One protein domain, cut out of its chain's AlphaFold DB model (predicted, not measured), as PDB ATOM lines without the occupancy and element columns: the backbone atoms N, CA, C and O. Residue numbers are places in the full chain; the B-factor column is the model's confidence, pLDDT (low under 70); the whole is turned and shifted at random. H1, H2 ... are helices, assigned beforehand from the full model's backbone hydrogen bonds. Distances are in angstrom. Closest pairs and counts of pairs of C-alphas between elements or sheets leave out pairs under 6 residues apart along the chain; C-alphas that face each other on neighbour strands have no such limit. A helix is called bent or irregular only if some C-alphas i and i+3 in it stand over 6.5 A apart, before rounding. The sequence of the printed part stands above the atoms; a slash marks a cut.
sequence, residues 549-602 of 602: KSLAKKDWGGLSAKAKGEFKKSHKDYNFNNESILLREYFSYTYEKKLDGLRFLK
ATOM      1  N   LYS A 549      43.372 -29.625  58.716       98.06
ATOM      2  CA  LYS A 549      43.716 -31.053  58.851       98.06
ATOM      3  C   LYS A 549      42.477 -31.918  59.058       98.06
ATOM      4  O   LYS A 549      42.352 -32.967  58.428       98.06
ATOM      5  N   SER A 550      41.569 -31.467  59.924       97.81
ATOM      6  CA  SER A 550      40.296 -32.139  60.191       97.81
ATOM      7  C   SER A 550      39.437 -32.220  58.927       97.81
ATOM      8  O   SER A 550      38.975 -33.303  58.564       97.81
ATOM      9  N   LEU A 551      39.311 -31.103  58.199       97.38
ATOM     10  CA  LEU A 551      38.585 -31.037  56.931       97.38
ATOM     11  C   LEU A 551      39.181 -31.992  55.891       97.38
ATOM     12  O   LEU A 551      38.464 -32.827  55.352       97.38
ATOM     13  N   ALA A 552      40.498 -31.948  55.678       97.69
ATOM     14  CA  ALA A 552      41.177 -32.829  54.731       97.69
ATOM     15  C   ALA A 552      40.973 -34.315  55.055       97.69
ATOM     16  O   ALA A 552      40.708 -35.112  54.158       97.69
ATOM     17  N   LYS A 553      41.075 -34.694  56.338       98.12
ATOM     18  CA  LYS A 553      40.869 -36.077  56.788       98.12
ATOM     19  C   LYS A 553      39.425 -36.527  56.569       98.12
ATOM     20  O   LYS A 553      39.209 -37.645  56.104       98.12
ATOM     21  N   LYS A 554      38.452 -35.665  56.877       97.88
ATOM     22  CA  LYS A 554      37.024 -35.924  56.651       97.88
ATOM     23  C   LYS A 554      36.725 -36.117  55.164       97.88
ATOM     24  O   LYS A 554      36.147 -37.137  54.794       97.88
ATOM     25  N   ASP A 555      37.152 -35.175  54.328       97.75
ATOM     26  CA  ASP A 555      36.897 -35.189  52.886       97.75
ATOM     27  C   ASP A 555      37.562 -36.398  52.222       97.75
ATOM     28  O   ASP A 555      36.908 -37.153  51.502       97.75
ATOM     29  N   TRP A 556      38.835 -36.654  52.546       97.88
ATOM     30  CA  TRP A 556      39.549 -37.835  52.070       97.88
ATOM     31  C   TRP A 556      38.870 -39.126  52.534       97.88
ATOM     32  O   TRP A 556      38.697 -40.053  51.744       97.88
ATOM     33  N   GLY A 557      38.454 -39.198  53.801       97.94
ATOM     34  CA  GLY A 557      37.731 -40.335  54.371       97.94
ATOM     35  C   GLY A 557      36.460 -40.672  53.592       97.94
ATOM     36  O   GLY A 557      36.236 -41.847  53.301       97.94
ATOM     37  N   GLY A 558      35.709 -39.645  53.180       97.88
ATOM     38  CA  GLY A 558      34.467 -39.759  52.412       97.88
ATOM     39  C   GLY A 558      34.627 -40.136  50.935       97.88
ATOM     40  O   GLY A 558      33.635 -40.473  50.290       97.88
ATOM     41  N   LEU A 559      35.844 -40.119  50.377       98.06
ATOM     42  CA  LEU A 559      36.067 -40.552  48.995       98.06
ATOM     43  C   LEU A 559      35.928 -42.072  48.833       98.06
ATOM     44  O   LEU A 559      36.450 -42.861  49.631       98.06
ATOM     45  N   SER A 560      35.324 -42.479  47.713       98.00
ATOM     46  CA  SER A 560      35.304 -43.877  47.274       98.00
ATOM     47  C   SER A 560      36.719 -44.397  46.988       98.00
ATOM     48  O   SER A 560      37.632 -43.632  46.663       98.00
ATOM     49  N   ALA A 561      36.914 -45.718  47.057       98.00
ATOM     50  CA  ALA A 561      38.206 -46.342  46.752       98.00
ATOM     51  C   ALA A 561      38.708 -45.990  45.337       98.00
ATOM     52  O   ALA A 561      39.895 -45.721  45.155       98.00
ATOM     53  N   LYS A 562      37.792 -45.908  44.360       98.06
ATOM     54  CA  LYS A 562      38.093 -45.485  42.987       98.06
ATOM     55  C   LYS A 562      38.636 -44.055  42.944       98.06
ATOM     56  O   LYS A 562      39.708 -43.849  42.388       98.06
ATOM     57  N   ALA A 563      37.964 -43.100  43.591       97.88
ATOM     58  CA  ALA A 563      38.405 -41.702  43.622       97.88
ATOM     59  C   ALA A 563      39.763 -41.537  44.330       97.88
ATOM     60  O   ALA A 563      40.633 -40.811  43.849       97.88
ATOM     61  N   LYS A 564      39.989 -42.267  45.432       98.12
ATOM     62  CA  LYS A 564      41.300 -42.318  46.106       98.12
ATOM     63  C   LYS A 564      42.388 -42.858  45.170       98.12
ATOM     64  O   LYS A 564      43.486 -42.307  45.128       98.12
ATOM     65  N   GLY A 565      42.089 -43.920  44.418       97.50
ATOM     66  CA  GLY A 565      42.997 -44.505  43.430       97.50
ATOM     67  C   GLY A 565      43.309 -43.560  42.267       97.50
ATOM     68  O   GLY A 565      44.473 -43.405  41.905       97.50
ATOM     69  N   GLU A 566      42.295 -42.883  41.725       97.69
ATOM     70  CA  GLU A 566      42.442 -41.888  40.655       97.69
ATOM     71  C   GLU A 566      43.305 -40.705  41.099       97.69
ATOM     72  O   GLU A 566      44.245 -40.343  40.390       97.69
ATOM     73  N   PHE A 567      43.065 -40.173  42.303       97.25
ATOM     74  CA  PHE A 567      43.876 -39.094  42.867       97.25
ATOM     75  C   PHE A 567      45.346 -39.499  43.027       97.25
ATOM     76  O   PHE A 567      46.245 -38.754  42.634       97.25
ATOM     77  N   LYS A 568      45.610 -40.695  43.574       96.56
ATOM     78  CA  LYS A 568      46.984 -41.198  43.717       96.56
ATOM     79  C   LYS A 568      47.654 -41.392  42.355       96.56
ATOM     80  O   LYS A 568      48.824 -41.060  42.190       96.56
ATOM     81  N   LYS A 569      46.905 -41.884  41.363       96.00
ATOM     82  CA  LYS A 569      47.399 -42.119  40.000       96.00
ATOM     83  C   LYS A 569      47.747 -40.823  39.266       96.00
ATOM     84  O   LYS A 569      48.737 -40.807  38.537       96.00
ATOM     85  N   SER A 570      46.978 -39.748  39.447       95.12
ATOM     86  CA  SER A 570      47.265 -38.462  38.798       95.12
ATOM     87  C   SER A 570      48.454 -37.713  39.414       95.12
ATOM     88  O   SER A 570      48.949 -36.778  38.795       95.12
ATOM     89  N   HIS A 571      48.934 -38.134  40.590       92.69
ATOM     90  CA  HIS A 571      50.018 -37.480  41.337       92.69
ATOM     91  C   HIS A 571      51.074 -38.499  41.804       92.69
ATOM     92  O   HIS A 571      51.490 -38.524  42.959       92.69
ATOM     93  N   LYS A 572      51.496 -39.373  40.886       89.69
ATOM     94  CA  LYS A 572      52.416 -40.498  41.140       89.69
ATOM     95  C   LYS A 572      53.800 -40.116  41.686       89.69
ATOM     96  O   LYS A 572      54.498 -40.987  42.195       89.69
ATOM     97  N   ASP A 573      54.189 -38.848  41.585       84.38
ATOM     98  CA  ASP A 573      55.504 -38.365  42.020       84.38
ATOM     99  C   ASP A 573      55.581 -38.141  43.546       84.38
ATOM    100  O   ASP A 573      56.658 -37.891  44.085       84.38
ATOM    101  N   TYR A 574      54.457 -38.272  44.263       86.38
ATOM    102  CA  TYR A 574      54.387 -38.110  45.716       86.38
ATOM    103  C   TYR A 574      54.377 -39.443  46.468       86.38
ATOM    104  O   TYR A 574      53.705 -40.409  46.097       86.38
ATOM    105  N   ASN A 575      55.051 -39.470  47.620       87.00
ATOM    106  CA  ASN A 575      55.015 -40.610  48.532       87.00
ATOM    107  C   ASN A 575      53.721 -40.629  49.367       87.00
ATOM    108  O   ASN A 575      53.695 -40.229  50.532       87.00
ATOM    109  N   PHE A 576      52.644 -41.149  48.780       92.88
ATOM    110  CA  PHE A 576      51.347 -41.295  49.446       92.88
ATOM    111  C   PHE A 576      51.251 -42.447  50.457       92.88
ATOM    112  O   PHE A 576      50.156 -42.715  50.958       92.88
ATOM    113  N   ASN A 577      52.368 -43.103  50.790       92.44
ATOM    114  CA  ASN A 577      52.435 -43.979  51.964       92.44
ATOM    115  C   ASN A 577      52.557 -43.164  53.262       92.44
ATOM    116  O   ASN A 577      52.230 -43.660  54.334       92.44
ATOM    117  N   ASN A 578      52.984 -41.900  53.171       93.62
ATOM    118  CA  ASN A 578      52.934 -40.963  54.284       93.62
ATOM    119  C   ASN A 578      51.566 -40.259  54.305       93.62
ATOM    120  O   ASN A 578      51.281 -39.420  53.448       93.62
ATOM    121  N   GLU A 579      50.731 -40.581  55.297       95.50
ATOM    122  CA  GLU A 579      49.379 -40.017  55.435       95.50
ATOM    123  C   GLU A 579      49.392 -38.482  55.512       95.50
ATOM    124  O   GLU A 579      48.547 -37.828  54.903       95.50
ATOM    125  N   SER A 580      50.384 -37.883  56.181       94.38
ATOM    126  CA  SER A 580      50.487 -36.424  56.270       94.38
ATOM    127  C   SER A 580      50.788 -35.775  54.919       94.38
ATOM    128  O   SER A 580      50.300 -34.673  54.680       94.38
ATOM    129  N   ILE A 581      51.587 -36.412  54.057       93.88
ATOM    130  CA  ILE A 581      51.832 -35.916  52.692       93.88
ATOM    131  C   ILE A 581      50.550 -36.073  51.878       93.88
ATOM    132  O   ILE A 581      50.076 -35.104  51.298       93.88
ATOM    133  N   LEU A 582      49.940 -37.260  51.906       96.75
ATOM    134  CA  LEU A 582      48.700 -37.546  51.187       96.75
ATOM    135  C   LEU A 582      47.592 -36.535  51.499       96.75
ATOM    136  O   LEU A 582      47.027 -35.951  50.580       96.75
ATOM    137  N   LEU A 583      47.298 -36.311  52.781       97.94
ATOM    138  CA  LEU A 583      46.235 -35.397  53.193       97.94
ATOM    139  C   LEU A 583      46.563 -33.936  52.860       97.94
ATOM    140  O   LEU A 583      45.656 -33.192  52.495       97.94
ATOM    141  N   ARG A 584      47.836 -33.528  52.950       97.25
ATOM    142  CA  ARG A 584      48.275 -32.171  52.599       97.25
ATOM    143  C   ARG A 584      48.128 -31.888  51.102       97.25
ATOM    144  O   ARG A 584      47.561 -30.858  50.736       97.25
ATOM    145  N   GLU A 585      48.621 -32.786  50.249       96.69
ATOM    146  CA  GLU A 585      48.517 -32.629  48.790       96.69
ATOM    147  C   GLU A 585      47.049 -32.723  48.353       96.69
ATOM    148  O   GLU A 585      46.574 -31.894  47.581       96.69
ATOM    149  N   TYR A 586      46.288 -33.680  48.904       97.94
ATOM    150  CA  TYR A 586      44.854 -33.809  48.636       97.94
ATOM    151  C   TYR A 586      44.087 -32.532  48.976       97.94
ATOM    152  O   TYR A 586      43.327 -32.030  48.146       97.94
ATOM    153  N   PHE A 587      44.315 -31.980  50.170       98.19
ATOM    154  CA  PHE A 587      43.724 -30.713  50.582       98.19
ATOM    155  C   PHE A 587      44.057 -29.594  49.586       98.19
ATOM    156  O   PHE A 587      43.168 -28.881  49.121       98.19
ATOM    157  N   SER A 588      45.319 -29.478  49.190       97.44
ATOM    158  CA  SER A 588      45.775 -28.367  48.352       97.44
ATOM    159  C   SER A 588      45.226 -28.449  46.930       97.44
ATOM    160  O   SER A 588      44.642 -27.476  46.456       97.44
ATOM    161  N   TYR A 589      45.261 -29.621  46.293       97.12
ATOM    162  CA  TYR A 589      44.647 -29.826  44.975       97.12
ATOM    163  C   TYR A 589      43.121 -29.680  44.982       97.12
ATOM    164  O   TYR A 589      42.536 -29.206  44.008       97.12
ATOM    165  N   THR A 590      42.456 -30.062  46.075       96.75
ATOM    166  CA  THR A 590      40.995 -29.937  46.188       96.75
ATOM    167  C   THR A 590      40.564 -28.471  46.256       96.75
ATOM    168  O   THR A 590      39.547 -28.088  45.668       96.75
ATOM    169  N   TYR A 591      41.345 -27.633  46.944       97.12
ATOM    170  CA  TYR A 591      40.941 -26.273  47.299       97.12
ATOM    171  C   TYR A 591      41.702 -25.150  46.574       97.12
ATOM    172  O   TYR A 591      41.294 -23.992  46.680       97.12
ATOM    173  N   GLU A 592      42.728 -25.439  45.765       95.94
ATOM    174  CA  GLU A 592      43.539 -24.423  45.056       95.94
ATOM    175  C   GLU A 592      42.725 -23.503  44.126       95.94
ATOM    176  O   GLU A 592      43.125 -22.365  43.871       95.94
ATOM    177  N   LYS A 593      41.553 -23.948  43.654       95.38
ATOM    178  CA  LYS A 593      40.621 -23.143  42.838       95.38
ATOM    179  C   LYS A 593      39.485 -22.488  43.636       95.38
ATOM    180  O   LYS A 593      38.698 -21.749  43.053       95.38
ATOM    181  N   LYS A 594      39.353 -22.772  44.937       93.00
ATOM    182  CA  LYS A 594      38.169 -22.435  45.752       93.00
ATOM    183  C   LYS A 594      38.521 -21.886  47.142       93.00
ATOM    184  O   LYS A 594      37.825 -22.191  48.108       93.00
ATOM    185  N   LEU A 595      39.569 -21.063  47.255       89.88
ATOM    186  CA  LEU A 595      39.977 -20.474  48.544       89.88
ATOM    187  C   LEU A 595      38.818 -19.773  49.275       89.88
ATOM    188  O   LEU A 595      38.648 -19.975  50.472       89.88
ATOM    189  N   ASP A 596      37.971 -19.033  48.556       87.38
ATOM    190  CA  ASP A 596      36.859 -18.275  49.151       87.38
ATOM    191  C   ASP A 596      35.748 -19.159  49.752       87.38
ATOM    192  O   ASP A 596      34.928 -18.688  50.546       87.38
ATOM    193  N   GLY A 597      35.729 -20.449  49.393       85.88
ATOM    194  CA  GLY A 597      34.797 -21.446  49.923       85.88
ATOM    195  C   GLY A 597      35.206 -22.022  51.281       85.88
ATOM    196  O   GLY A 597      34.383 -22.651  51.949       85.88
ATOM    197  N   LEU A 598      36.447 -21.802  51.724       90.25
ATOM    198  CA  LEU A 598      36.935 -22.292  53.008       90.25
ATOM    199  C   LEU A 598      36.500 -21.344  54.128       90.25
ATOM    200  O   LEU A 598      37.179 -20.370  54.443       90.25
ATOM    201  N   ARG A 599      35.349 -21.641  54.744       88.00
ATOM    202  CA  ARG A 599      34.738 -20.795  55.788       88.00
ATOM    203  C   ARG A 599      35.685 -20.472  56.938       88.00
ATOM    204  O   ARG A 599      35.649 -19.353  57.415       88.00
ATOM    205  N   PHE A 600      36.544 -21.414  57.332       88.81
ATOM    206  CA  PHE A 600      37.493 -21.194  58.421       88.81
ATOM    207  C   PHE A 600      38.594 -20.185  58.069       88.81
ATOM    208  O   PHE A 600      39.362 -19.841  58.956       88.81
ATOM    209  N   LEU A 601      38.742 -19.751  56.812       84.69
ATOM    210  CA  LEU A 601      39.689 -18.692  56.440       84.69
ATOM    211  C   LEU A 601      39.144 -17.285  56.715       84.69
ATOM    212  O   LEU A 601      39.947 -16.378  56.912       84.69
ATOM    213  N   LYS A 602      37.815 -17.123  56.732       82.44
ATOM    214  CA  LYS A 602      37.136 -15.890  57.147       82.44
ATOM    215  C   LYS A 602      37.141 -15.796  58.665       82.44
ATOM    216  O   LYS A 602      37.271 -14.654  59.148       82.44
TER     217      LYS A 602
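This is residues 549 to 602 of the 602 residues of an uncharacterized protein of Bacteriovorax sp. MedPE-SWde (UniProt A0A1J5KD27). Three short helices make a small, loosely joined body, with H1 and H3 crossing at nearly a right angle and H2 set at one end, near both of them; beyond the last helix a tail without a named element, residues 592 to 602, runs away from the end where H2 lies. Residues 592 to 597 of this tail stick out. The printed part has 54 residues with three named helices, in the order H1, H2, H3 along the chain, and no named strand; its class is all helix. By its radius of gyration of the C-alphas, 11.4 A, the whole is compact, and its outline is elongated, with spans of 32 by 21 by 18 A.

H1 is residues 549 to 558, beginning at C-alpha 549 at (43.716, -31.053, 58.851), and measures 14.2 A from first to last C-alpha. A tight link of 2 residues leads to H2, residues 561 to 570, which measures 14.4 A and begins at C-alpha 561 at (38.206, -46.342, 46.752). A short link of 8 residues follows. H3, residues 579 to 591, is the longest helix by residues and measures 18.1 A; it ends at C-alpha 591 at (40.941, -26.273, 47.299). No helix is bent or irregular.

H1 and H3 touch, and their closest C-alphas, those of Ala 552 and Phe 587, are 5.3 A apart. H3 touches H1 with residues 583 to 587 alone. The lines of the two helices are about perpendicular, at 85 degrees. H1 and H2 are close but not clearly touching, with the closest C-alphas, those of Trp 556 and Lys 564, 7.7 A apart. These two run opposite ways at a steep tilt of 62 degrees. H2 and H3 are also close but not clearly touching; the closest C-alphas, those of Phe 567 and Tyr 586, are 7.9 A apart. Their lines are about perpendicular, at 83 degrees. In H1, H2 and H3 each pair of backbone O of residue i and N of residue i+4 is within hydrogen-bond range.

The two C-alphas farthest apart are those of Lys 572 and Lys 602, at 33.1 A, while the first and last printed C-alphas, those of Lys 549 and Lys 602, are 16.6 A apart. Residues 558 to 563, of which 561 to 563 belong to H2, stand free, as do residues 592 to 597. The printed part has no cut, neither link between helices is long, and it ends at the chain's last residue, Lys 602. The mean pLDDT of the printed part is 94.5, and no printed residue is under 70.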